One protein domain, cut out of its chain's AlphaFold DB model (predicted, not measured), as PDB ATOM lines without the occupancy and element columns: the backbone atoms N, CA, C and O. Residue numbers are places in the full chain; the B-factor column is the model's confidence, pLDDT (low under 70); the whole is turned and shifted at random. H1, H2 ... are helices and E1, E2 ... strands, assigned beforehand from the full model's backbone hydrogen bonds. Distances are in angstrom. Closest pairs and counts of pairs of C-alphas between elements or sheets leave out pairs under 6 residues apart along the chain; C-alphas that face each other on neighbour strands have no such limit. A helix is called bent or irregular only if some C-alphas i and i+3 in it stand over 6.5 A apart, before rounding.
ATOM      1  N   GLN A  33     -29.418  -4.056 -35.741       88.31
ATOM      2  CA  GLN A  33     -30.179  -5.229 -36.203       88.31
ATOM      3  C   GLN A  33     -31.371  -4.859 -37.098       88.31
ATOM      4  O   GLN A  33     -32.014  -5.733 -37.675       88.31
ATOM      5  N   LYS A  34     -31.700  -3.567 -37.162       88.19
ATOM      6  CA  LYS A  34     -32.779  -2.985 -37.961       88.19
ATOM      7  C   LYS A  34     -32.343  -1.605 -38.424       88.19
ATOM      8  O   LYS A  34     -31.525  -0.974 -37.755       88.19
ATOM      9  N   ASP A  35     -32.938  -1.132 -39.510       87.69
ATOM     10  CA  ASP A  35     -32.712   0.231 -39.975       87.69
ATOM     11  C   ASP A  35     -33.042   1.235 -38.868       87.69
ATOM     12  O   ASP A  35     -34.130   1.219 -38.285       87.69
ATOM     13  N   ILE A  36     -32.077   2.104 -38.579       87.25
ATOM     14  CA  ILE A  36     -32.242   3.193 -37.624       87.25
ATOM     15  C   ILE A  36     -32.899   4.352 -38.365       87.25
ATOM     16  O   ILE A  36     -32.357   4.850 -39.353       87.25
ATOM     17  N   LYS A  37     -34.038   4.828 -37.864       87.94
ATOM     18  CA  LYS A  37     -34.610   6.093 -38.334       87.94
ATOM     19  C   LYS A  37     -33.795   7.237 -37.751       87.94
ATOM     20  O   LYS A  37     -33.761   7.395 -36.533       87.94
ATOM     21  N   TYR A  38     -33.147   8.028 -38.597       85.88
ATOM     22  CA  TYR A  38     -32.326   9.147 -38.148       85.88
ATOM     23  C   TYR A  38     -32.700  10.464 -38.826       85.88
ATOM     24  O   TYR A  38     -33.182  10.483 -39.957       85.88
ATOM     25  N   VAL A  39     -32.423  11.569 -38.135       81.94
ATOM     26  CA  VAL A  39     -32.403  12.914 -38.723       81.94
ATOM     27  C   VAL A  39     -30.977  13.240 -39.123       81.94
ATOM     28  O   VAL A  39     -30.060  13.133 -38.311       81.94
ATOM     29  N   ASP A  40     -30.797  13.640 -40.376       80.25
ATOM     30  CA  ASP A  40     -29.516  14.127 -40.872       80.25
ATOM     31  C   ASP A  40     -29.375  15.619 -40.540       80.25
ATOM     32  O   ASP A  40     -30.101  16.461 -41.069       80.25
ATOM     33  N   ILE A  41     -28.450  15.971 -39.649       74.50
ATOM     34  CA  ILE A  41     -28.069  17.360 -39.404       74.50
ATOM     35  C   ILE A  41     -27.162  17.804 -40.549       74.50
ATOM     36  O   ILE A  41     -25.936  17.870 -40.450       74.50
ATOM     37  N   SER A  42     -27.810  18.142 -41.657       68.88
ATOM     38  CA  SER A  42     -27.186  18.862 -42.754       68.88
ATOM     39  C   SER A  42     -27.291  20.370 -42.531       68.88
ATOM     40  O   SER A  42     -28.212  20.885 -41.890       68.88
ATOM     41  N   LEU A  43     -26.381  21.110 -43.163       63.59
ATOM     42  CA  LEU A  43     -26.394  22.573 -43.219       63.59
ATOM     43  C   LEU A  43     -27.752  23.175 -43.623       63.59
ATOM     44  O   LEU A  43     -28.090  24.278 -43.198       63.59
ATOM     45  N   ARG A  44     -28.539  22.466 -44.445       63.41
ATOM     46  CA  ARG A  44     -29.879  22.909 -44.856       63.41
ATOM     47  C   ARG A  44     -30.901  22.804 -43.730       63.41
ATOM     48  O   ARG A  44     -31.684  23.731 -43.550       63.41
ATOM     49  N   ILE A  45     -30.888  21.704 -42.980       65.38
ATOM     50  CA  ILE A  45     -31.834  21.473 -41.880       65.38
ATOM     51  C   ILE A  45     -31.564  22.448 -40.732       65.38
ATOM     52  O   ILE A  45     -32.501  23.025 -40.186       65.38
ATOM     53  N   LEU A  46     -30.288  22.734 -40.459       66.38
ATOM     54  CA  LEU A  46     -29.897  23.766 -39.500       66.38
ATOM     55  C   LEU A  46     -30.429  25.150 -39.899       66.38
ATOM     56  O   LEU A  46     -31.099  25.800 -39.103       66.38
ATOM     57  N   LYS A  47     -30.218  25.569 -41.153       64.56
ATOM     58  CA  LYS A  47     -30.689  26.877 -41.637       64.56
ATOM     59  C   LYS A  47     -32.210  27.030 -41.572       64.56
ATOM     60  O   LYS A  47     -32.687  28.076 -41.145       64.56
ATOM     61  N   ASN A  48     -32.965  25.998 -41.953       62.00
ATOM     62  CA  ASN A  48     -34.431  26.050 -41.943       62.00
ATOM     63  C   ASN A  48     -35.026  26.072 -40.526       62.00
ATOM     64  O   ASN A  48     -36.126  26.584 -40.343       62.00
ATOM     65  N   GLY A  49     -34.306  25.552 -39.531       61.56
ATOM     66  CA  GLY A  49     -34.702  25.619 -38.124       61.56
ATOM     67  C   GLY A  49     -34.202  26.860 -37.372       61.56
ATOM     68  O   GLY A  49     -34.424  26.962 -36.170       61.56
ATOM     69  N   GLY A  50     -33.526  27.799 -38.051       60.53
ATOM     70  CA  GLY A  50     -32.950  28.996 -37.425       60.53
ATOM     71  C   GLY A  50     -31.638  28.744 -36.667       60.53
ATOM     72  O   GLY A  50     -31.281  29.521 -35.786       60.53
ATOM     73  N   PHE A  51     -30.922  27.665 -36.989       66.00
ATOM     74  CA  PHE A  51     -29.715  27.225 -36.290       66.00
ATOM     75  C   PHE A  51     -28.431  27.561 -37.067       66.00
ATOM     76  O   PHE A  51     -28.377  27.471 -38.296       66.00
ATOM     77  N   ILE A  52     -27.364  27.902 -36.337       63.62
ATOM     78  CA  ILE A  52     -26.030  28.190 -36.884       63.62
ATOM     79  C   ILE A  52     -25.141  26.957 -36.670       63.62
ATOM     80  O   ILE A  52     -25.023  26.468 -35.552       63.62
ATOM     81  N   GLN A  53     -24.492  26.455 -37.726       59.12
ATOM     82  CA  GLN A  53     -23.641  25.249 -37.689       59.12
ATOM     83  C   GLN A  53     -22.548  25.295 -36.606       59.12
ATOM     84  O   GLN A  53     -22.293  24.290 -35.938       59.12
ATOM     85  N   ASN A  54     -21.977  26.479 -36.378       58.22
ATOM     86  CA  ASN A  54     -20.954  26.724 -35.360       58.22
ATOM     87  C   ASN A  54     -21.454  26.566 -33.916       58.22
ATOM     88  O   ASN A  54     -20.644  26.552 -33.002       58.22
ATOM     89  N   GLN A  55     -22.766  26.438 -33.696       61.19
ATOM     90  CA  GLN A  55     -23.357  26.216 -32.371       61.19
ATOM     91  C   GLN A  55     -23.678  24.742 -32.088       61.19
ATOM     92  O   GLN A  55     -24.310  24.444 -31.082       61.19
ATOM     93  N   LEU A  56     -23.289  23.819 -32.969       63.38
ATOM     94  CA  LEU A  56     -23.617  22.396 -32.827       63.38
ATOM     95  C   LEU A  56     -22.453  21.478 -33.181       63.38
ATOM     96  O   LEU A  56     -22.207  20.514 -32.470       63.38
ATOM     97  N   VAL A  57     -21.753  21.765 -34.280       63.88
ATOM     98  CA  VAL A  57     -20.723  20.859 -34.820       63.88
ATOM     99  C   VAL A  57     -19.306  21.364 -34.533       63.88
ATOM    100  O   VAL A  57     -18.374  20.573 -34.491       63.88
ATOM    101  N   GLU A  58     -19.133  22.668 -34.301       65.25
ATOM    102  CA  GLU A  58     -17.819  23.278 -34.016       65.25
ATOM    103  C   GLU A  58     -17.633  23.634 -32.528       65.25
ATOM    104  O   GLU A  58     -16.701  24.351 -32.170       65.25
ATOM    105  N   LEU A  59     -18.522  23.149 -31.655       66.62
ATOM    106  CA  LEU A  59     -18.460  23.412 -30.220       66.62
ATOM    107  C   LEU A  59     -17.475  22.480 -29.510       66.62
ATOM    108  O   LEU A  59     -17.443  21.275 -29.753       66.62
ATOM    109  N   GLY A  60     -16.694  23.051 -28.594       65.81
ATOM    110  CA  GLY A  60     -15.831  22.291 -27.697       65.81
ATOM    111  C   GLY A  60     -16.597  21.690 -26.515       65.81
ATOM    112  O   GLY A  60     -17.772  21.977 -26.288       65.81
ATOM    113  N   ALA A  61     -15.904  20.888 -25.703       70.19
ATOM    114  CA  ALA A  61     -16.492  20.215 -24.537       70.19
ATOM    115  C   ALA A  61     -17.104  21.173 -23.494       70.19
ATOM    116  O   ALA A  61     -18.053  20.810 -22.800       70.19
ATOM    117  N   SER A  62     -16.596  22.406 -23.400       69.69
ATOM    118  CA  SER A  62     -17.149  23.481 -22.560       69.69
ATOM    119  C   SER A  62     -18.602  23.825 -22.897       69.69
ATOM    120  O   SER A  62     -19.369  24.247 -22.031       69.69
ATOM    121  N   ASP A  63     -19.000  23.600 -24.145       71.62
ATOM    122  CA  ASP A  63     -20.250  24.090 -24.715       71.62
ATOM    123  C   ASP A  63     -21.255  22.954 -24.963       71.62
ATOM    124  O   ASP A  63     -22.258  23.109 -25.657       71.62
ATOM    125  N   TYR A  64     -21.047  21.788 -24.347       75.19
ATOM    126  CA  TYR A  64     -21.963  20.647 -24.467       75.19
ATOM    127  C   TYR A  64     -23.381  20.932 -23.976       75.19
ATOM    128  O   TYR A  64     -24.329  20.364 -24.510       75.19
ATOM    129  N   HIS A  65     -23.555  21.847 -23.022       74.31
ATOM    130  CA  HIS A  65     -24.881  22.289 -22.586       74.31
ATOM    131  C   HIS A  65     -25.695  22.905 -23.740       74.31
ATOM    132  O   HIS A  65     -26.909  22.722 -23.816       74.31
ATOM    133  N   ILE A  66     -25.020  23.573 -24.677       74.88
ATOM    134  CA  ILE A  66     -25.621  24.129 -25.890       74.88
ATOM    135  C   ILE A  66     -26.029  22.987 -26.833       74.88
ATOM    136  O   ILE A  66     -27.170  22.928 -27.289       74.88
ATOM    137  N   THR A  67     -25.124  22.029 -27.058       74.25
ATOM    138  CA  THR A  67     -25.377  20.839 -27.893       74.25
ATOM    139  C   THR A  67     -26.556  20.008 -27.362       74.25
ATOM    140  O   THR A  67     -27.404  19.568 -28.140       74.25
ATOM    141  N   LEU A  68     -26.664  19.858 -26.036       76.50
ATOM    142  CA  LEU A  68     -27.774  19.178 -25.364       76.50
ATOM    143  C   LEU A  68     -29.113  19.860 -25.665       76.50
ATOM    144  O   LEU A  68     -30.029  19.203 -26.160       76.50
ATOM    145  N   LEU A  69     -29.204  21.174 -25.454       79.12
ATOM    146  CA  LEU A  69     -30.427  21.948 -25.692       79.12
ATOM    147  C   LEU A  69     -30.922  21.809 -27.139       79.12
ATOM    148  O   LEU A  69     -32.127  21.766 -27.407       79.12
ATOM    149  N   TYR A  70     -30.000  21.716 -28.094       76.00
ATOM    150  CA  TYR A  70     -30.357  21.483 -29.487       76.00
ATOM    151  C   TYR A  70     -30.794  20.048 -29.764       76.00
ATOM    152  O   TYR A  70     -31.766  19.852 -30.495       76.00
ATOM    153  N   SER A  71     -30.127  19.057 -29.171       77.12
ATOM    154  CA  SER A  71     -30.533  17.656 -29.305       77.12
ATOM    155  C   SER A  71     -31.967  17.431 -28.809       77.12
ATOM    156  O   SER A  71     -32.750  16.774 -29.492       77.12
ATOM    157  N   GLU A  72     -32.357  18.081 -27.706       81.31
ATOM    158  CA  GLU A  72     -33.722  18.035 -27.172       81.31
ATOM    159  C   GLU A  72     -34.735  18.657 -28.137       81.31
ATOM    160  O   GLU A  72     -35.770  18.056 -28.427       81.31
ATOM    161  N   LYS A  73     -34.435  19.833 -28.706       80.69
ATOM    162  CA  LYS A  73     -35.316  20.470 -29.701       80.69
ATOM    163  C   LYS A  73     -35.520  19.594 -30.936       80.69
ATOM    164  O   LYS A  73     -36.641  19.491 -31.433       80.69
ATOM    165  N   ILE A  74     -34.453  18.966 -31.429       78.75
ATOM    166  CA  ILE A  74     -34.520  18.069 -32.589       78.75
ATOM    167  C   ILE A  74     -35.361  16.835 -32.255       78.75
ATOM    168  O   ILE A  74     -36.217  16.462 -33.056       78.75
ATOM    169  N   TYR A  75     -35.164  16.249 -31.073       82.94
ATOM    170  CA  TYR A  75     -35.937  15.104 -30.596       82.94
ATOM    171  C   TYR A  75     -37.434  15.426 -30.487       82.94
ATOM    172  O   TYR A  75     -38.263  14.725 -31.064       82.94
ATOM    173  N   HIS A  76     -37.792  16.537 -29.840       83.69
ATOM    174  CA  HIS A  76     -39.191  16.951 -29.701       83.69
ATOM    175  C   HIS A  76     -39.867  17.274 -31.041       83.69
ATOM    176  O   HIS A  76     -41.069  17.061 -31.178       83.69
ATOM    177  N   GLY A  77     -39.115  17.758 -32.034       82.50
ATOM    178  CA  GLY A  77     -39.627  17.996 -33.386       82.50
ATOM    179  C   GLY A  77     -39.752  16.736 -34.250       82.50
ATOM    180  O   GLY A  77     -40.390  16.789 -35.297       82.50
ATOM    181  N   ASN A  78     -39.144  15.618 -33.840       81.69
ATOM    182  CA  ASN A  78     -39.070  14.387 -34.625       81.69
ATOM    183  C   ASN A  78     -39.249  13.146 -33.722       81.69
ATOM    184  O   ASN A  78     -38.309  12.369 -33.556       81.69
ATOM    185  N   PRO A  79     -40.441  12.923 -33.141       82.62
ATOM    186  CA  PRO A  79     -40.651  11.874 -32.137       82.62
ATOM    187  C   PRO A  79     -40.458  10.442 -32.667       82.62
ATOM    188  O   PRO A  79     -40.177   9.532 -31.893       82.62
ATOM    189  N   ASP A  80     -40.569  10.233 -33.981       86.12
ATOM    190  CA  ASP A  80     -40.396   8.921 -34.624       86.12
ATOM    191  C   ASP A  80     -38.930   8.566 -34.927       86.12
ATOM    192  O   ASP A  80     -38.633   7.504 -35.490       86.12
ATOM    193  N   VAL A  81     -38.010   9.476 -34.615       84.94
ATOM    194  CA  VAL A  81     -36.592   9.361 -34.936       84.94
ATOM    195  C   VAL A  81     -35.835   8.786 -33.747       84.94
ATOM    196  O   VAL A  81     -36.052   9.149 -32.598       84.94
ATOM    197  N   GLN A  82     -34.925   7.866 -34.043       84.50
ATOM    198  CA  GLN A  82     -34.172   7.092 -33.059       84.50
ATOM    199  C   GLN A  82     -32.731   7.578 -32.909       84.50
ATOM    200  O   GLN A  82     -32.075   7.257 -31.922       84.50
ATOM    201  N   ALA A  83     -32.219   8.314 -33.895       83.00
ATOM    202  CA  ALA A  83     -30.855   8.813 -33.876       83.00
ATOM    203  C   ALA A  83     -30.714  10.145 -34.611       83.00
ATOM    204  O   ALA A  83     -31.511  10.524 -35.468       83.00
ATOM    205  N   ILE A  84     -29.630  10.833 -34.297       80.44
ATOM    206  CA  ILE A  84     -29.187  12.023 -35.003       80.44
ATOM    207  C   ILE A  84     -27.899  11.644 -35.729       80.44
ATOM    208  O   ILE A  84     -27.003  11.048 -35.137       80.44
ATOM    209  N   ARG A  85     -27.817  11.965 -37.020       80.50
ATOM    210  CA  ARG A  85     -26.641  11.730 -37.858       80.50
ATOM    211  C   ARG A  85     -26.082  13.070 -38.305       80.50
ATOM    212  O   ARG A  85     -26.829  13.917 -38.773       80.50
ATOM    213  N   TRP A  86     -24.775  13.252 -38.217       74.81
ATOM    214  CA  TRP A  86     -24.090  14.408 -38.790       74.81
ATOM    215  C   TRP A  86     -22.796  13.965 -39.460       74.81
ATOM    216  O   TRP A  86     -22.308  12.852 -39.250       74.81
ATOM    217  N   THR A  87     -22.255  14.838 -40.305       69.81
ATOM    218  CA  THR A  87     -20.927  14.631 -40.885       69.81
ATOM    219  C   THR A  87     -19.899  15.242 -39.941       69.81
ATOM    220  O   THR A  87     -19.915  16.451 -39.719       69.81
ATOM    221  N   SER A  88     -19.036  14.404 -39.376       63.12
ATOM    222  CA  SER A  88     -17.849  14.833 -38.629       63.12
ATOM    223  C   SER A  88     -16.743  15.202 -39.634       63.12
ATOM    224  O   SER A  88     -16.619  14.515 -40.656       63.12
ATOM    225  N   LYS A  89     -16.018  16.306 -39.410       56.34
ATOM    226  CA  LYS A  89     -14.896  16.747 -40.267       56.34
ATOM    227  C   LYS A  89     -13.601  16.044 -39.879       56.34
ATOM    228  O   LYS A  89     -13.376  15.864 -38.665       56.34
TER     229      LYS A  89
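AT A GLANCE: This is residues 33 to 89 of the 89 residues of an uncharacterized protein of Photorhabdus luminescens subsp. mexicana (UniProt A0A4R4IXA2). A small ribbon of two short parallel strands, E1 and E2, has one long, irregular helix, H2, running over one of its faces, with residues 71 to 75 of H2 nearest the strands, while the other face has no named helix over it. The short helix H1 sits just past the end of E1, and a long stretch without a named element, residues 49 to 60, crosses from H1 to the start of H2. The printed part has 57 residues with two named helices and two named strands, in the order E1, H1, H2, E2 along the chain; the sheet's order is E1, E2, parallel, and the class is mixed, helices and strands. The whole is compact, with a radius of gyration of the C-alphas of 11.7 A and spans of 34 by 24 by 21 A; the first printed residues and the region round Ser 62 in H2 lie at opposite ends of the longest span.

HOW THE PARTS SIT: The sheet is made of E1, residues 38 to 41, and E2, residues 83 to 86, which are parallel neighbours with 30 degrees between their N-to-C directions. Among the C-alphas that face each other are those of Tyr 38 and Ala 83, 4.5 A apart, and those of Ile 41 and Trp 86, 5.0 A apart. Across the pair, N 41 and O 85 are within hydrogen-bond range at 2.8 A, and so are N 85 and O 39 at 2.8 A. H2, residues 61 to 77, and E2 are near each other, with 5 pairs of C-alphas within 10 A. H2 and E1 have 3 such pairs but are apart, only just, with the closest C-alphas 8.3 A from each other. The H2 residues in these pairs with the two strands are 71 to 75. H1, residues 43 to 48, follows E1 by a tight link of one residue. H1 and E2 are apart, and H1 and H2 are apart too, although they follow each other in the chain. E1, H1, H2 and E2 form a strand-helix-strand unit, two parallel neighbour strands with the helices between them along the chain, and its crossover is right-handed. In H1 each O i to N i+4 pair is within hydrogen-bond range; in H2 11 of 13 are.

IN THESE COORDINATES: E1, from Tyr 38 to Ile 41, begins with its C-alpha at (-32.326, 9.147, -38.148). E2, from Ala 83 to Trp 86, measures 10.1 A from first to last C-alpha and ends with C-alpha 86 at (-24.090, 14.408, -38.790). H2, from Ala 61 to Gly 77, is the longest helix, 24.9 A from first to last C-alpha, and begins with C-alpha 61 at (-16.492, 20.215, -24.537). It is irregular, with C-alphas 62 and 65 at 7.8 A from each other, and has a kink of 26 degrees near residue 68. H1, from Leu 43 to Asn 48, spans 8.8 A, and E1 spans 9.3 A.

THE WHOLE: The two C-alphas farthest apart are those of Lys 34 and Ser 62, at 34.4 A, and the C-alphas of Gln 33 and Lys 89 are 27.1 A apart. The printed part has no cut and ends at residue 89, the chain's last residue. The link from H1 to H2 is long, with 12 residues, and its C-alphas lie 7 to 15 A from the mean of the C-alphas. The link from H2 to E2 is tight, with 5 residues. The mean pLDDT of the printed part is 73.8; residues 42 to 60, residue 62 and residues 87 to 89 are under 70, and H1 has a mean of 64.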